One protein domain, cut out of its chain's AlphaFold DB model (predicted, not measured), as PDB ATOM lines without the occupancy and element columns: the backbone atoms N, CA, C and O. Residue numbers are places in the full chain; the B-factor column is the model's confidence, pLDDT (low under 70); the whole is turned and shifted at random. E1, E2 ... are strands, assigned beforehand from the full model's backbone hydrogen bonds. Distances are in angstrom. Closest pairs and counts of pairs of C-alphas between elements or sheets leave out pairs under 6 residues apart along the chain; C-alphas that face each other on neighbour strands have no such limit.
ATOM      1  N   ILE A  11     158.762  75.152 138.676       97.44
ATOM      2  CA  ILE A  11     158.600  76.595 138.883       97.44
ATOM      3  C   ILE A  11     157.928  76.779 140.236       97.44
ATOM      4  O   ILE A  11     156.713  76.632 140.364       97.44
ATOM      5  N   ALA A  12     158.735  77.078 141.250       98.06
ATOM      6  CA  ALA A  12     158.290  77.058 142.632       98.06
ATOM      7  C   ALA A  12     158.676  78.321 143.399       98.06
ATOM      8  O   ALA A  12     159.812  78.784 143.287       98.06
ATOM      9  N   ASN A  13     157.779  78.802 144.266       97.88
ATOM     10  CA  ASN A  13     158.057  79.862 145.246       97.88
ATOM     11  C   ASN A  13     158.537  81.193 144.635       97.88
ATOM     12  O   ASN A  13     159.402  81.866 145.202       97.88
ATOM     13  N   ASN A  14     157.995  81.572 143.477       98.12
ATOM     14  CA  ASN A  14     158.286  82.855 142.839       98.12
ATOM     15  C   ASN A  14     157.188  83.884 143.120       98.12
ATOM     16  O   ASN A  14     156.035  83.528 143.352       98.12
ATOM     17  N   THR A  15     157.542  85.165 143.019       98.00
ATOM     18  CA  THR A  15     156.581  86.270 142.943       98.00
ATOM     19  C   THR A  15     156.706  86.927 141.575       98.00
ATOM     20  O   THR A  15     157.782  87.403 141.210       98.00
ATOM     21  N   ILE A  16     155.611  86.933 140.823       96.94
ATOM     22  CA  ILE A  16     155.479  87.574 139.517       96.94
ATOM     23  C   ILE A  16     154.433  88.665 139.687       96.94
ATOM     24  O   ILE A  16     153.299  88.377 140.058       96.94
ATOM     25  N   GLN A  17     154.825  89.917 139.472       95.19
ATOM     26  CA  GLN A  17     153.946  91.036 139.774       95.19
ATOM     27  C   GLN A  17     154.164  92.234 138.867       95.19
ATOM     28  O   GLN A  17     155.282  92.450 138.394       95.19
ATOM     29  N   ASN A  18     153.114  93.044 138.725       91.06
ATOM     30  CA  ASN A  18     153.125  94.298 137.975       91.06
ATOM     31  C   ASN A  18     153.529  94.078 136.509       91.06
ATOM     32  O   ASN A  18     154.428  94.748 135.993       91.06
ATOM     33  N   LEU A  19     152.916  93.073 135.881       89.25
ATOM     34  CA  LEU A  19     153.060  92.835 134.452       89.25
ATOM     35  C   LEU A  19     151.987  93.634 133.733       89.25
ATOM     36  O   LEU A  19     150.810  93.485 134.037       89.25
ATOM     37  N   ASP A  20     152.402  94.439 132.774       83.81
ATOM     38  CA  ASP A  20     151.508  95.272 131.988       83.81
ATOM     39  C   ASP A  20     151.858  95.092 130.513       83.81
ATOM     40  O   ASP A  20     153.044  94.993 130.167       83.81
ATOM     41  N   ALA A  32     149.342  89.419 128.423       89.62
ATOM     42  CA  ALA A  32     150.229  89.428 129.579       89.62
ATOM     43  C   ALA A  32     150.046  88.100 130.319       89.62
ATOM     44  O   ALA A  32     148.929  87.744 130.685       89.62
ATOM     45  N   ASN A  33     151.129  87.342 130.504       91.50
ATOM     46  CA  ASN A  33     151.089  86.024 131.137       91.50
ATOM     47  C   ASN A  33     152.032  85.994 132.340       91.50
ATOM     48  O   ASN A  33     153.171  86.446 132.222       91.50
ATOM     49  N   GLY A  34     151.609  85.398 133.454       95.38
ATOM     50  CA  GLY A  34     152.510  85.085 134.561       95.38
ATOM     51  C   GLY A  34     153.487  83.967 134.186       95.38
ATOM     52  O   GLY A  34     154.694  84.182 134.093       95.38
ATOM     53  N   ILE A  35     152.962  82.766 133.934       96.06
ATOM     54  CA  ILE A  35     153.725  81.586 133.509       96.06
ATOM     55  C   ILE A  35     153.097  81.041 132.228       96.06
ATOM     56  O   ILE A  35     151.916  80.708 132.219       96.06
ATOM     57  N   LEU A  36     153.890  80.911 131.163       93.75
ATOM     58  CA  LEU A  36     153.434  80.426 129.861       93.75
ATOM     59  C   LEU A  36     154.320  79.282 129.354       93.75
ATOM     60  O   LEU A  36     155.517  79.464 129.135       93.75
ATOM     61  N   PHE A  37     153.702  78.130 129.100       92.69
ATOM     62  CA  PHE A  37     154.263  77.046 128.294       92.69
ATOM     63  C   PHE A  37     153.660  77.122 126.884       92.69
ATOM     64  O   PHE A  37     152.669  76.444 126.601       92.69
ATOM     65  N   ASP A  38     154.244  77.988 126.049       89.81
ATOM     66  CA  ASP A  38     153.811  78.315 124.677       89.81
ATOM     67  C   ASP A  38     154.010  77.147 123.707       89.81
ATOM     68  O   ASP A  38     155.092  76.563 123.673       89.81
ATOM     69  N   ALA A  39     152.998  76.843 122.896       86.69
ATOM     70  CA  ALA A  39     153.046  75.748 121.932       86.69
ATOM     71  C   ALA A  39     152.373  76.113 120.605       86.69
ATOM     72  O   ALA A  39     151.472  76.949 120.542       86.69
ATOM     73  N   ASP A  40     152.774  75.432 119.531       81.81
ATOM     74  CA  ASP A  40     152.075  75.521 118.250       81.81
ATOM     75  C   ASP A  40     150.767  74.721 118.309       81.81
ATOM     76  O   ASP A  40     150.769  73.526 118.593       81.81
ATOM     77  N   ASN A  41     149.644  75.354 117.969       78.44
ATOM     78  CA  ASN A  41     148.331  74.709 117.909       78.44
ATOM     79  C   ASN A  41     148.297  73.460 117.008       78.44
ATOM     80  O   ASN A  41     147.461  72.581 117.220       78.44
ATOM     81  N   ALA A  42     149.139  73.401 115.969       81.62
ATOM     82  CA  ALA A  42     149.181  72.277 115.035       81.62
ATOM     83  C   ALA A  42     150.042  71.103 115.531       81.62
ATOM     84  O   ALA A  42     149.796  69.963 115.134       81.62
ATOM     85  N   ASP A  43     151.042  71.384 116.365       85.00
ATOM     86  CA  ASP A  43     151.943  70.395 116.958       85.00
ATOM     87  C   ASP A  43     152.360  70.861 118.361       85.00
ATOM     88  O   ASP A  43     153.428  71.459 118.537       85.00
ATOM     89  N   PRO A  44     151.491  70.648 119.365       84.06
ATOM     90  CA  PRO A  44     151.656  71.280 120.663       84.06
ATOM     91  C   PRO A  44     152.757  70.651 121.521       84.06
ATOM     92  O   PRO A  44     152.965  71.122 122.629       84.06
ATOM     93  N   GLY A  45     153.437  69.582 121.080       89.94
ATOM     94  CA  GLY A  45     154.403  68.854 121.915       89.94
ATOM     95  C   GLY A  45     153.799  68.355 123.235       89.94
ATOM     96  O   GLY A  45     152.576  68.334 123.409       89.94
ATOM     97  N   THR A  46     154.642  67.930 124.176       92.56
ATOM     98  CA  THR A  46     154.209  67.475 125.508       92.56
ATOM     99  C   THR A  46     155.048  68.093 126.621       92.56
ATOM    100  O   THR A  46     156.274  68.095 126.563       92.56
ATOM    101  N   VAL A  47     154.384  68.565 127.675       93.69
ATOM    102  CA  VAL A  47     155.004  68.883 128.964       93.69
ATOM    103  C   VAL A  47     154.779  67.700 129.903       93.69
ATOM    104  O   VAL A  47     153.631  67.347 130.179       93.69
ATOM    105  N   THR A  48     155.866  67.101 130.390       95.62
ATOM    106  CA  THR A  48     155.840  65.950 131.298       95.62
ATOM    107  C   THR A  48     156.448  66.269 132.664       95.62
ATOM    108  O   THR A  48     157.324  67.135 132.773       95.62
ATOM    109  N   ASP A  49     156.010  65.570 133.713       96.06
ATOM    110  CA  ASP A  49     156.623  65.588 135.056       96.06
ATOM    111  C   ASP A  49     156.941  67.009 135.560       96.06
ATOM    112  O   ASP A  49     158.051  67.306 136.010       96.06
ATOM    113  N   THR A  50     155.995  67.929 135.390       96.88
ATOM    114  CA  THR A  50     156.215  69.360 135.622       96.88
ATOM    115  C   THR A  50     155.421  69.827 136.822       96.88
ATOM    116  O   THR A  50     154.244  69.515 136.946       96.88
ATOM    117  N   THR A  51     156.052  70.602 137.700       97.88
ATOM    118  CA  THR A  51     155.406  71.190 138.875       97.88
ATOM    119  C   THR A  51     155.480  72.709 138.813       97.88
ATOM    120  O   THR A  51     156.557  73.289 138.688       97.88
ATOM    121  N   VAL A  52     154.325  73.360 138.931       97.94
ATOM    122  CA  VAL A  52     154.196  74.802 139.136       97.94
ATOM    123  C   VAL A  52     153.518  75.000 140.479       97.94
ATOM    124  O   VAL A  52     152.308  74.785 140.587       97.94
ATOM    125  N   ASN A  53     154.281  75.356 141.512       98.12
ATOM    126  CA  ASN A  53     153.741  75.388 142.866       98.12
ATOM    127  C   ASN A  53     154.101  76.611 143.699       98.12
ATOM    128  O   ASN A  53     155.224  77.113 143.665       98.12
ATOM    129  N   SER A  54     153.160  77.030 144.543       98.19
ATOM    130  CA  SER A  54     153.424  78.039 145.576       98.19
ATOM    131  C   SER A  54     153.978  79.354 145.019       98.19
ATOM    132  O   SER A  54     154.753  80.036 145.686       98.19
ATOM    133  N   ASN A  55     153.616  79.704 143.784       98.31
ATOM    134  CA  ASN A  55     153.945  80.996 143.197       98.31
ATOM    135  C   ASN A  55     152.844  82.006 143.526       98.31
ATOM    136  O   ASN A  55     151.669  81.648 143.568       98.31
ATOM    137  N   THR A  56     153.225  83.268 143.688       98.50
ATOM    138  CA  THR A  56     152.295  84.400 143.727       98.50
ATOM    139  C   THR A  56     152.347  85.118 142.385       98.50
ATOM    140  O   THR A  56     153.423  85.534 141.953       98.50
ATOM    141  N   ILE A  57     151.198  85.259 141.731       98.19
ATOM    142  CA  ILE A  57     151.012  86.016 140.493       98.19
ATOM    143  C   ILE A  57     149.960  87.087 140.778       98.19
ATOM    144  O   ILE A  57     148.809  86.757 141.057       98.19
ATOM    145  N   GLU A  58     150.355  88.356 140.747       97.06
ATOM    146  CA  GLU A  58     149.465  89.468 141.101       97.06
ATOM    147  C   GLU A  58     149.664  90.698 140.215       97.06
ATOM    148  O   GLU A  58     150.774  90.973 139.766       97.06
ATOM    149  N   GLY A  59     148.605  91.470 139.978       92.69
ATOM    150  CA  GLY A  59     148.700  92.734 139.246       92.69
ATOM    151  C   GLY A  59     149.198  92.522 137.818       92.69
ATOM    152  O   GLY A  59     150.247  93.047 137.441       92.69
ATOM    153  N   VAL A  60     148.488  91.681 137.065       91.38
ATOM    154  CA  VAL A  60     148.748  91.469 135.635       91.38
ATOM    155  C   VAL A  60     147.646  92.164 134.858       91.38
ATOM    156  O   VAL A  60     146.473  91.796 134.966       91.38
ATOM    157  N   GLU A  61     148.016  93.138 134.047       89.00
ATOM    158  CA  GLU A  61     147.091  93.976 133.301       89.00
ATOM    159  C   GLU A  61     147.367  93.870 131.795       89.00
ATOM    160  O   GLU A  61     148.503  93.669 131.360       89.00
ATOM    161  N   SER A  62     146.307  93.888 130.986       87.00
ATOM    162  CA  SER A  62     146.417  93.926 129.528       87.00
ATOM    163  C   SER A  62     145.155  94.492 128.888       87.00
ATOM    164  O   SER A  62     144.046  94.245 129.365       87.00
ATOM    165  N   ASP A  63     145.302  95.149 127.742       81.00
ATOM    166  CA  ASP A  63     144.156  95.670 126.984       81.00
ATOM    167  C   ASP A  63     143.236  94.568 126.460       81.00
ATOM    168  O   ASP A  63     142.025  94.754 126.312       81.00
ATOM    169  N   LEU A  64     143.815  93.394 126.194       82.75
ATOM    170  CA  LEU A  64     143.106  92.275 125.591       82.75
ATOM    171  C   LEU A  64     143.046  91.059 126.505       82.75
ATOM    172  O   LEU A  64     141.954  90.530 126.737       82.75
ATOM    173  N   ALA A  65     144.197  90.583 126.987       88.69
ATOM    174  CA  ALA A  65     144.234  89.316 127.698       88.69
ATOM    175  C   ALA A  65     145.286  89.234 128.802       88.69
ATOM    176  O   ALA A  65     146.487  89.309 128.552       88.69
ATOM    177  N   SER A  66     144.812  89.000 130.026       91.88
ATOM    178  CA  SER A  66     145.638  88.853 131.226       91.88
ATOM    179  C   SER A  66     145.497  87.445 131.801       91.88
ATOM    180  O   SER A  66     144.403  86.996 132.152       91.88
ATOM    181  N   LEU A  67     146.599  86.703 131.854       93.56
ATOM    182  CA  LEU A  67     146.601  85.274 132.134       93.56
ATOM    183  C   LEU A  67     147.599  84.936 133.247       93.56
ATOM    184  O   LEU A  67     148.733  85.407 133.256       93.56
ATOM    185  N   GLY A  68     147.191  84.096 134.196       96.56
ATOM    186  CA  GLY A  68     148.064  83.648 135.281       96.56
ATOM    187  C   GLY A  68     149.024  82.558 134.808       96.56
ATOM    188  O   GLY A  68     150.152  82.842 134.411       96.56
ATOM    189  N   ILE A  69     148.578  81.301 134.850       96.88
ATOM    190  CA  ILE A  69     149.340  80.124 134.413       96.88
ATOM    191  C   ILE A  69     148.682  79.535 133.169       96.88
ATOM    192  O   ILE A  69     147.509  79.164 133.200       96.88
ATOM    193  N   VAL A  70     149.441  79.405 132.085       94.19
ATOM    194  CA  VAL A  70     148.957  78.919 130.795       94.19
ATOM    195  C   VAL A  70     149.834  77.775 130.307       94.19
ATOM    196  O   VAL A  70     151.048  77.921 130.170       94.19
ATOM    197  N   VAL A  71     149.209  76.638 129.998       93.62
ATOM    198  CA  VAL A  71     149.873  75.486 129.379       93.62
ATOM    199  C   VAL A  71     149.199  75.167 128.057       93.62
ATOM    200  O   VAL A  71     148.072  74.683 128.037       93.62
ATOM    201  N   GLN A  72     149.893  75.434 126.953       91.62
ATOM    202  CA  GLN A  72     149.399  75.223 125.587       91.62
ATOM    203  C   GLN A  72     149.867  73.891 124.975       91.62
ATOM    204  O   GLN A  72     149.507  73.559 123.853       91.62
ATOM    205  N   HIS A  73     150.623  73.090 125.724       92.31
ATOM    206  CA  HIS A  73     151.094  71.772 125.301       92.31
ATOM    207  C   HIS A  73     150.083  70.653 125.604       92.31
ATOM    208  O   HIS A  73     149.158  70.831 126.403       92.31
ATOM    209  N   ASN A  74     150.312  69.453 125.051       92.56
ATOM    210  CA  ASN A  74     149.808  68.246 125.713       92.56
ATOM    211  C   ASN A  74     150.440  68.138 127.107       92.56
ATOM    212  O   ASN A  74     151.574  68.567 127.316       92.56
ATOM    213  N   THR A  75     149.727  67.553 128.062       93.94
ATOM    214  CA  THR A  75     150.227  67.410 129.435       93.94
ATOM    215  C   THR A  75     150.215  65.956 129.878       93.94
ATOM    216  O   THR A  75     149.264  65.233 129.578       93.94
ATOM    217  N   ASP A  76     151.275  65.549 130.576       94.75
ATOM    218  CA  ASP A  76     151.414  64.253 131.245       94.75
ATOM    219  C   ASP A  76     152.060  64.465 132.624       94.75
ATOM    220  O   ASP A  76     153.168  64.989 132.715       94.75
ATOM    221  N   ALA A  77     151.379  64.123 133.717       95.50
ATOM    222  CA  ALA A  77     151.882  64.351 135.078       95.50
ATOM    223  C   ALA A  77     152.282  65.822 135.364       95.50
ATOM    224  O   ALA A  77     153.306  66.102 135.996       95.50
ATOM    225  N   VAL A  78     151.475  66.781 134.892       96.44
ATOM    226  CA  VAL A  78     151.645  68.208 135.209       96.44
ATOM    227  C   VAL A  78     150.870  68.560 136.474       96.44
ATOM    228  O   VAL A  78     149.674  68.300 136.571       96.44
ATOM    229  N   ASN A  79     151.530  69.193 137.436       97.44
ATOM    230  CA  ASN A  79     150.942  69.579 138.706       97.44
ATOM    231  C   ASN A  79     150.983  71.098 138.890       97.44
ATOM    232  O   ASN A  79     152.062  71.681 138.990       97.44
ATOM    233  N   VAL A  80     149.818  71.741 138.932       97.56
ATOM    234  CA  VAL A  80     149.682  73.183 139.180       97.56
ATOM    235  C   VAL A  80     149.006  73.365 140.527       97.56
ATOM    236  O   VAL A  80     147.777  73.342 140.599       97.56
ATOM    237  N   ASP A  81     149.801  73.546 141.580       97.38
ATOM    238  CA  ASP A  81     149.311  73.438 142.953       97.38
ATOM    239  C   ASP A  81     149.683  74.606 143.867       97.38
ATOM    240  O   ASP A  81     150.777  75.156 143.800       97.38
ATOM    241  N   ASP A  82     148.784  74.952 144.789       98.00
ATOM    242  CA  ASP A  82     149.039  75.918 145.868       98.00
ATOM    243  C   ASP A  82     149.548  77.295 145.392       98.00
ATOM    244  O   ASP A  82     150.235  77.992 146.135       98.00
ATOM    245  N   ASN A  83     149.243  77.702 144.155       98.31
ATOM    246  CA  ASN A  83     149.581  79.033 143.654       98.31
ATOM    247  C   ASN A  83     148.532  80.058 144.096       98.31
ATOM    248  O   ASN A  83     147.344  79.751 144.210       98.31
ATOM    249  N   GLU A  84     148.964  81.294 144.294       98.38
ATOM    250  CA  GLU A  84     148.106  82.438 144.575       98.38
ATOM    251  C   GLU A  84     148.072  83.336 143.341       98.38
ATOM    252  O   GLU A  84     149.096  83.889 142.949       98.38
ATOM    253  N   ILE A  85     146.909  83.452 142.707       98.25
ATOM    254  CA  ILE A  85     146.719  84.215 141.474       98.25
ATOM    255  C   ILE A  85     145.610  85.229 141.711       98.25
ATOM    256  O   ILE A  85     144.455  84.849 141.915       98.25
ATOM    257  N   ARG A  86     145.947  86.514 141.686       97.44
ATOM    258  CA  ARG A  86     144.974  87.583 141.912       97.44
ATOM    259  C   ARG A  86     145.237  88.815 141.076       97.44
ATOM    260  O   ARG A  86     146.276  88.921 140.439       97.44
ATOM    261  N   ASP A  87     144.273  89.729 141.073       94.94
ATOM    262  CA  ASP A  87     144.406  91.039 140.439       94.94
ATOM    263  C   ASP A  87     144.816  90.926 138.954       94.94
ATOM    264  O   ASP A  87     145.758  91.575 138.500       94.94
ATOM    265  N   LEU A  88     144.136  90.047 138.202       94.38
ATOM    266  CA  LEU A  88     144.303  89.946 136.747       94.38
ATOM    267  C   LEU A  88     143.225  90.785 136.059       94.38
ATOM    268  O   LEU A  88     142.032  90.492 136.197       94.38
ATOM    269  N   VAL A  89     143.626  91.791 135.287       91.00
ATOM    270  CA  VAL A  89     142.705  92.700 134.599       91.00
ATOM    271  C   VAL A  89     142.946  92.652 133.099       91.00
ATOM    272  O   VAL A  89     144.033  92.942 132.616       91.00
ATOM    273  N   ALA A  90     141.903  92.296 132.355       88.75
ATOM    274  CA  ALA A  90     141.832  92.513 130.922       88.75
ATOM    275  C   ALA A  90     140.771  93.581 130.641       88.75
ATOM    276  O   ALA A  90     139.581  93.324 130.859       88.75
ATOM    277  N   ALA A  91     141.170  94.774 130.211       82.38
ATOM    278  CA  ALA A  91     140.245  95.882 129.996       82.38
ATOM    279  C   ALA A  91     140.746  96.818 128.896       82.38
ATOM    280  O   ALA A  91     141.885  97.254 128.926       82.38
ATOM    281  N   SER A  92     139.867  97.188 127.963       72.06
ATOM    282  CA  SER A  92     140.238  98.053 126.834       72.06
ATOM    283  C   SER A  92     140.531  99.509 127.230       72.06
ATOM    284  O   SER A  92     140.769 100.334 126.360       72.06
ATOM    285  N   ASP A  93     140.320  99.881 128.495       66.69
ATOM    286  CA  ASP A  93     140.603 101.207 129.052       66.69
ATOM    287  C   ASP A  93     141.791 101.202 130.026       66.69
ATOM    288  O   ASP A  93     142.083 102.241 130.619       66.69
ATOM    289  N   THR A  94     142.464 100.053 130.174       60.94
ATOM    290  CA  THR A  94     143.813  99.970 130.752       60.94
ATOM    291  C   THR A  94     144.858 100.579 129.809       60.94
ATOM    292  O   THR A  94     145.910 100.992 130.277       60.94
ATOM    293  N   ASP A  95     144.512 100.749 128.532       61.78
ATOM    294  CA  ASP A  95     145.303 101.418 127.503       61.78
ATOM    295  C   ASP A  95     145.886 102.762 127.992       61.78
ATOM    296  O   ASP A  95     145.162 103.756 128.170       61.78
ATOM    297  N   SER A  96     147.205 102.811 128.237       54.38
ATOM    298  CA  SER A  96     147.884 104.064 128.584       54.38
ATOM    299  C   SER A  96     148.207 104.940 127.369       54.38
ATOM    300  O   SER A  96     148.545 106.119 127.566       54.38
ATOM    301  N   ASP A  97     148.016 104.446 126.137       56.59
ATOM    302  CA  ASP A  97     148.050 105.221 124.895       56.59
ATOM    303  C   ASP A  97     146.680 105.251 124.179       56.59
ATOM    304  O   ASP A  97     146.531 104.720 123.075       56.59
ATOM    305  N   PRO A  98     145.711 106.038 124.700       55.53
ATOM    306  CA  PRO A  98     144.360 106.186 124.135       55.53
ATOM    307  C   PRO A  98     144.314 106.832 122.740       55.53
ATOM    308  O   PRO A  98     143.253 107.288 122.291       55.53
ATOM    309  N   SER A  99     145.471 107.007 122.097       56.38
ATOM    310  CA  SER A  99     145.614 107.483 120.731       56.38
ATOM    311  C   SER A  99     145.735 106.362 119.703       56.38
ATOM    312  O   SER A  99     145.470 106.638 118.526       56.38
ATOM    313  N   ASP A 100     146.063 105.134 120.122       57.12
ATOM    314  CA  ASP A 100     145.942 103.967 119.263       57.12
ATOM    315  C   ASP A 100     144.447 103.605 119.117       57.12
ATOM    316  O   ASP A 100     143.603 103.879 119.972       57.12
ATOM    317  N   GLY A 101     144.044 103.190 117.920       56.41
ATOM    318  CA  GLY A 101     142.631 103.009 117.581       56.41
ATOM    319  C   GLY A 101     142.104 101.601 117.842       56.41
ATOM    320  O   GLY A 101     141.039 101.283 117.302       56.41
ATOM    321  N   GLU A 102     142.852 100.747 118.543       63.06
ATOM    322  CA  GLU A 102     142.601  99.307 118.569       63.06
ATOM    323  C   GLU A 102     141.581  98.924 119.654       63.06
ATOM    324  O   GLU A 102     141.780  99.094 120.849       63.06
ATOM    325  N   ASP A 103     140.445  98.368 119.221       67.62
ATOM    326  CA  ASP A 103     139.426  97.779 120.097       67.62
ATOM    327  C   ASP A 103     139.071  96.391 119.554       67.62
ATOM    328  O   ASP A 103     138.416  96.249 118.516       67.62
ATOM    329  N   PHE A 104     139.494  95.346 120.267       65.75
ATOM    330  CA  PHE A 104     139.230  93.956 119.886       65.75
ATOM    331  C   PHE A 104     137.767  93.535 120.099       65.75
ATOM    332  O   PHE A 104     137.375  92.436 119.702       65.75
ATOM    333  N   GLY A 105     136.934  94.376 120.725       70.19
ATOM    334  CA  GLY A 105     135.517  94.111 120.978       70.19
ATOM    335  C   GLY A 105     135.246  93.035 122.039       70.19
ATOM    336  O   GLY A 105     134.084  92.726 122.317       70.19
ATOM    337  N   PHE A 106     136.294  92.468 122.637       78.62
ATOM    338  CA  PHE A 106     136.241  91.561 123.778       78.62
ATOM    339  C   PHE A 106     137.546  91.644 124.577       78.62
ATOM    340  O   PHE A 106     138.576  92.048 124.051       78.62
ATOM    341  N   THR A 107     137.491  91.218 125.834       86.38
ATOM    342  CA  THR A 107     138.655  91.049 126.709       86.38
ATOM    343  C   THR A 107     138.548  89.711 127.427       86.38
ATOM    344  O   THR A 107     137.449  89.153 127.555       86.38
ATOM    345  N   PHE A 108     139.681  89.163 127.862       88.31
ATOM    346  CA  PHE A 108     139.722  87.839 128.472       88.31
ATOM    347  C   PHE A 108     140.795  87.722 129.554       88.31
ATOM    348  O   PHE A 108     141.983  87.804 129.274       88.31
ATOM    349  N   ALA A 109     140.379  87.469 130.793       92.12
ATOM    350  CA  ALA A 109     141.282  87.234 131.911       92.12
ATOM    351  C   ALA A 109     141.044  85.852 132.525       92.12
ATOM    352  O   ALA A 109     139.896  85.448 132.726       92.12
ATOM    353  N   GLN A 110     142.121  85.127 132.838       93.44
ATOM    354  CA  GLN A 110     142.027  83.766 133.372       93.44
ATOM    355  C   GLN A 110     143.200  83.421 134.292       93.44
ATOM    356  O   GLN A 110     144.359  83.561 133.920       93.44
ATOM    357  N   GLY A 111     142.900  82.892 135.483       94.38
ATOM    358  CA  GLY A 111     143.929  82.509 136.454       94.38
ATOM    359  C   GLY A 111     144.760  81.297 136.022       94.38
ATOM    360  O   GLY A 111     145.983  81.358 136.022       94.38
ATOM    361  N   VAL A 112     144.113  80.201 135.619       94.50
ATOM    362  CA  VAL A 112     144.795  79.001 135.100       94.50
ATOM    363  C   VAL A 112     144.094  78.522 133.833       94.50
ATOM    364  O   VAL A 112     142.874  78.342 133.832       94.50
ATOM    365  N   SER A 113     144.867  78.296 132.772       90.62
ATOM    366  CA  SER A 113     144.417  77.702 131.515       90.62
ATOM    367  C   SER A 113     145.289  76.507 131.155       90.62
ATOM    368  O   SER A 113     146.492  76.659 130.942       90.62
ATOM    369  N   ILE A 114     144.684  75.323 131.062       88.88
ATOM    370  CA  ILE A 114     145.353  74.118 130.570       88.88
ATOM    371  C   ILE A 114     144.692  73.686 129.269       88.88
ATOM    372  O   ILE A 114     143.486  73.434 129.217       88.88
ATOM    373  N   GLY A 115     145.529  73.547 128.254       82.69
ATOM    374  CA  GLY A 115     145.172  73.097 126.931       82.69
ATOM    375  C   GLY A 115     144.681  74.200 126.005       82.69
ATOM    376  O   GLY A 115     144.395  75.330 126.402       82.69
ATOM    377  N   ILE A 116     144.579  73.835 124.733       78.25
ATOM    378  CA  ILE A 116     144.064  74.683 123.660       78.25
ATOM    379  C   ILE A 116     142.832  74.007 123.074       78.25
ATOM    380  O   ILE A 116     142.775  72.782 122.963       78.25
ATOM    381  N   SER A 117     141.838  74.797 122.683       79.25
ATOM    382  CA  SER A 117     140.691  74.318 121.915       79.25
ATOM    383  C   SER A 117     140.597  75.043 120.579       79.25
ATOM    384  O   SER A 117     140.905  76.228 120.471       79.25
ATOM    385  N   ASP A 118     140.152  74.319 119.562       77.69
ATOM    386  CA  ASP A 118     139.880  74.852 118.239       77.69
ATOM    387  C   ASP A 118     138.673  75.797 118.304       77.69
ATOM    388  O   ASP A 118     137.592  75.435 118.773       77.69
ATOM    389  N   ASN A 119     138.850  77.024 117.828       73.00
ATOM    390  CA  ASN A 119     137.837  78.074 117.912       73.00
ATOM    391  C   ASN A 119     136.682  77.909 116.903       73.00
ATOM    392  O   ASN A 119     135.677  78.609 117.018       73.00
ATOM    393  N   ILE A 120     136.793  76.993 115.933       76.25
ATOM    394  CA  ILE A 120     135.756  76.710 114.928       76.25
ATOM    395  C   ILE A 120     134.864  75.546 115.380       76.25
ATOM    396  O   ILE A 120     133.647  75.565 115.193       76.25
ATOM    397  N   THR A 121     135.468  74.516 115.959       82.25
ATOM    398  CA  THR A 121     134.852  73.219 116.262       82.25
ATOM    399  C   THR A 121     134.649  72.988 117.756       82.25
ATOM    400  O   THR A 121     133.883  72.097 118.131       82.25
ATOM    401  N   GLY A 122     135.322  73.765 118.610       76.81
ATOM    402  CA  GLY A 122     135.314  73.604 120.064       76.81
ATOM    403  C   GLY A 122     135.996  72.322 120.548       76.81
ATOM    404  O   GLY A 122     135.810  71.939 121.700       76.81
ATOM    405  N   GLN A 123     136.724  71.614 119.678       82.56
ATOM    406  CA  GLN A 123     137.455  70.404 120.049       82.56
ATOM    407  C   GLN A 123     138.779  70.765 120.717       82.56
ATOM    408  O   GLN A 123     139.451  71.701 120.292       82.56
ATOM    409  N   ALA A 124     139.175  70.000 121.734       83.88
ATOM    410  CA  ALA A 124     140.494  70.141 122.335       83.88
ATOM    411  C   ALA A 124     141.580  69.790 121.303       83.88
ATOM    412  O   ALA A 124     141.513  68.744 120.657       83.88
ATOM    413  N   LEU A 125     142.568  70.670 121.160       83.25
ATOM    414  CA  LEU A 125     143.764  70.474 120.334       83.25
ATOM    415  C   LEU A 125     144.903  69.815 121.121       83.25
ATOM    416  O   LEU A 125     145.827  69.266 120.531       83.25
ATOM    417  N   THR A 126     144.807  69.834 122.447       86.75
ATOM    418  CA  THR A 126     145.766  69.238 123.378       86.75
ATOM    419  C   THR A 126     145.108  68.160 124.226       86.75
ATOM    420  O   THR A 126     143.925  68.255 124.569       86.75
ATOM    421  N   THR A 127     145.883  67.172 124.651       89.31
ATOM    422  CA  THR A 127     145.464  66.152 125.613       89.31
ATOM    423  C   THR A 127     145.963  66.469 127.020       89.31
ATOM    424  O   THR A 127     146.991  67.118 127.217       89.31
ATOM    425  N   THR A 128     145.216  66.001 128.021       89.56
ATOM    426  CA  THR A 128     145.575  66.138 129.436       89.56
ATOM    427  C   THR A 128     145.574  64.770 130.106       89.56
ATOM    428  O   THR A 128     144.507  64.214 130.380       89.56
ATOM    429  N   ALA A 129     146.759  64.217 130.341       92.31
ATOM    430  CA  ALA A 129     146.980  62.974 131.068       92.31
ATOM    431  C   ALA A 129     147.596  63.290 132.435       92.31
ATOM    432  O   ALA A 129     148.503  64.105 132.532       92.31
ATOM    433  N   ASP A 130     147.063  62.690 133.500       91.56
ATOM    434  CA  ASP A 130     147.589  62.795 134.870       91.56
ATOM    435  C   ASP A 130     147.888  64.229 135.368       91.56
ATOM    436  O   ASP A 130     148.654  64.437 136.307       91.56
ATOM    437  N   THR A 131     147.224  65.224 134.773       93.50
ATOM    438  CA  THR A 131     147.361  66.636 135.126       93.50
ATOM    439  C   THR A 131     146.454  66.988 136.293       93.50
ATOM    440  O   THR A 131     145.248  66.733 136.259       93.50
ATOM    441  N   THR A 132     147.030  67.611 137.317       95.81
ATOM    442  CA  THR A 132     146.331  68.038 138.529       95.81
ATOM    443  C   THR A 132     146.407  69.552 138.683       95.81
ATOM    444  O   THR A 132     147.433  70.179 138.426       95.81
ATOM    445  N   ILE A 133     145.276  70.139 139.075       95.25
ATOM    446  CA  ILE A 133     145.155  71.545 139.458       95.25
ATOM    447  C   ILE A 133     144.462  71.561 140.822       95.25
ATOM    448  O   ILE A 133     143.248  71.347 140.894       95.25
ATOM    449  N   ALA A 134     145.204  71.764 141.908       95.31
ATOM    450  CA  ALA A 134     144.663  71.709 143.265       95.31
ATOM    451  C   ALA A 134     145.239  72.808 144.169       95.31
ATOM    452  O   ALA A 134     146.279  73.384 143.909       95.31
ATOM    453  N   GLY A 135     144.528  73.172 145.237       96.00
ATOM    454  CA  GLY A 135     145.056  74.101 146.252       96.00
ATOM    455  C   GLY A 135     145.280  75.558 145.813       96.00
ATOM    456  O   GLY A 135     145.537  76.399 146.667       96.00
ATOM    457  N   ASN A 136     145.135  75.890 144.525       96.88
ATOM    458  CA  ASN A 136     145.307  77.260 144.044       96.88
ATOM    459  C   ASN A 136     144.215  78.196 144.583       96.88
ATOM    460  O   ASN A 136     143.030  77.848 144.606       96.88
ATOM    461  N   VAL A 137     144.618  79.411 144.939       98.00
ATOM    462  CA  VAL A 137     143.730  80.534 145.246       98.00
ATOM    463  C   VAL A 137     143.668  81.421 144.008       98.00
ATOM    464  O   VAL A 137     144.700  81.883 143.535       98.00
ATOM    465  N   ILE A 138     142.464  81.620 143.464       97.12
ATOM    466  CA  ILE A 138     142.226  82.452 142.278       97.12
ATOM    467  C   ILE A 138     141.144  83.471 142.621       97.12
ATOM    468  O   ILE A 138     139.984  83.098 142.810       97.12
ATOM    469  N   GLU A 139     141.521  84.741 142.706       96.25
ATOM    470  CA  GLU A 139     140.646  85.831 143.150       96.25
ATOM    471  C   GLU A 139     140.803  87.053 142.234       96.25
ATOM    472  O   GLU A 139     141.777  87.161 141.501       96.25
ATOM    473  N   ASP A 140     139.813  87.947 142.216       95.56
ATOM    474  CA  ASP A 140     139.904  89.249 141.535       95.56
ATOM    475  C   ASP A 140     140.362  89.200 140.057       95.56
ATOM    476  O   ASP A 140     141.177  89.993 139.590       95.56
ATOM    477  N   ILE A 141     139.783  88.263 139.295       95.38
ATOM    478  CA  ILE A 141     139.987  88.114 137.846       95.38
ATOM    479  C   ILE A 141     138.897  88.877 137.090       95.38
ATOM    480  O   ILE A 141     137.711  88.551 137.202       95.38
ATOM    481  N   THR A 142     139.285  89.873 136.297       91.94
ATOM    482  CA  THR A 142     138.354  90.787 135.626       91.94
ATOM    483  C   THR A 142     138.577  90.819 134.120       91.94
ATOM    484  O   THR A 142     139.654  91.157 133.647       91.94
ATOM    485  N   SER A 143     137.521  90.540 133.353       90.19
ATOM    486  CA  SER A 143     137.433  90.879 131.926       90.19
ATOM    487  C   SER A 143     136.410  91.997 131.763       90.19
ATOM    488  O   SER A 143     135.200  91.759 131.826       90.19
ATOM    489  N   ALA A 144     136.877  93.234 131.637       83.50
ATOM    490  CA  ALA A 144     136.010  94.376 131.412       83.50
ATOM    491  C   ALA A 144     135.783  94.544 129.909       83.50
ATOM    492  O   ALA A 144     136.724  94.725 129.139       83.50
ATOM    493  N   ALA A 145     134.523  94.459 129.485       66.12
ATOM    494  CA  ALA A 145     134.168  94.676 128.090       66.12
ATOM    495  C   ALA A 145     134.501  96.114 127.684       66.12
ATOM    496  O   ALA A 145     134.056  97.061 128.343       66.12
TER     497      ALA A 145
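What this domain is: This is residues 11 to 20 and 32 to 145 of the 187 residues of an uncharacterized protein of Haloarcula sp. JP-L23 (UniProt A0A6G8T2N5). The chain is wound in stacked turns as a short solenoid, its parallel strands lined up turn upon turn into three sheets. The sheet of E1, E4, E7 and E10 and the sheet of E2, E5 and E8 are face to face as a sandwich with crossed strands, while the sheet of E3, E6 and E9, in which E3 and E6 bend, makes the third wall of the turns; two long loops, residues 92 to 107 and 115 to 131, interrupt the winding. The printed part has 124 residues, with no named helix and ten named strands, E1 to E10 in order along the chain; the sheets run E1 E4 E7 E10, E2 E5 E8 and E3 E6 E9, each parallel throughout. The class is all strand, and the whole is compact, with a radius of gyration of the C-alphas of 15.1 A, yet flat in outline, with spans of 45 by 36 by 17 A.

Where its parts are: Begin with the largest sheet and find C-alpha 15 at (156.581, 86.270, 142.943), where E1, residues 15 to 20, starts. Beside it you will find E4, residues 56 to 62, 18.1 A long, then E7, residues 84 to 91, 21.3 A, and last E10, residues 141 to 144, which ends at C-alpha 144, (136.010, 94.376, 131.412). For the second sheet look at E2, residues 32 to 37, then E5, residues 65 to 71, and E8, residues 108 to 114, the latter two each 15.0 A long. The third sheet holds E3, residues 46 to 53, 19.1 A, which begins at C-alpha 46, (154.209, 67.475, 125.508); E6, residues 74 to 81, 18.0 A; and the three residues of E9, 132 to 134.

How they stand to each other: Start at the edge strand E1, which is parallel to E4 at 6 degrees, with N 16 and O 56 2.8 A apart, within hydrogen-bond range. E4 and E7 are parallel at 4 degrees, and there N 57 and O 84 are 2.8 A apart. E7 and the other edge strand, E10, are parallel at 3 degrees, with N 90 and O 142 at 2.8 A. This sheet forms a sandwich, two sheets face to face, with E2, E5 and E8: their facing parts are 7.1 A centre to centre, and the strands of the one stand at 45 degrees to those of the other. Look for the closest C-alphas of E5 and E7 at Ala 65 and Ala 90, 5.1 A apart, and those of E8 and E10 at Phe 108 and Ser 143, also 5.1 A. Within the second sheet, E5 is the inner strand, parallel to E2 at 16 degrees, N 67 to O 32 being 2.8 A, and to E8 at 1 degree, N 113 to O 69 being 2.8 A. In the third sheet E6 is the inner strand, parallel to E3 at 4 degrees, N 47 to O 74 being 2.8 A, and to E9 at 17 degrees, N 132 to O 78 being 2.8 A. E3 bends by 73 degrees at residue 49 and E6 by 80 degrees at residue 77. E1 and E3 are apart, and so, for instance, are E7 and E9.

The domain as a whole: The two farthest C-alphas, those of Ser 99 and Asp 130, are 46.9 A apart. Residues 21 to 31 are not printed, and C-alphas 20 and 32 are 6.4 A apart across this cut. The links E7 to E8 and E8 to E9 are long, with 16 and 17 residues. The mean pLDDT of the printed part is 87.9; look for values under 70 at residues 93 to 104 and at residue 145.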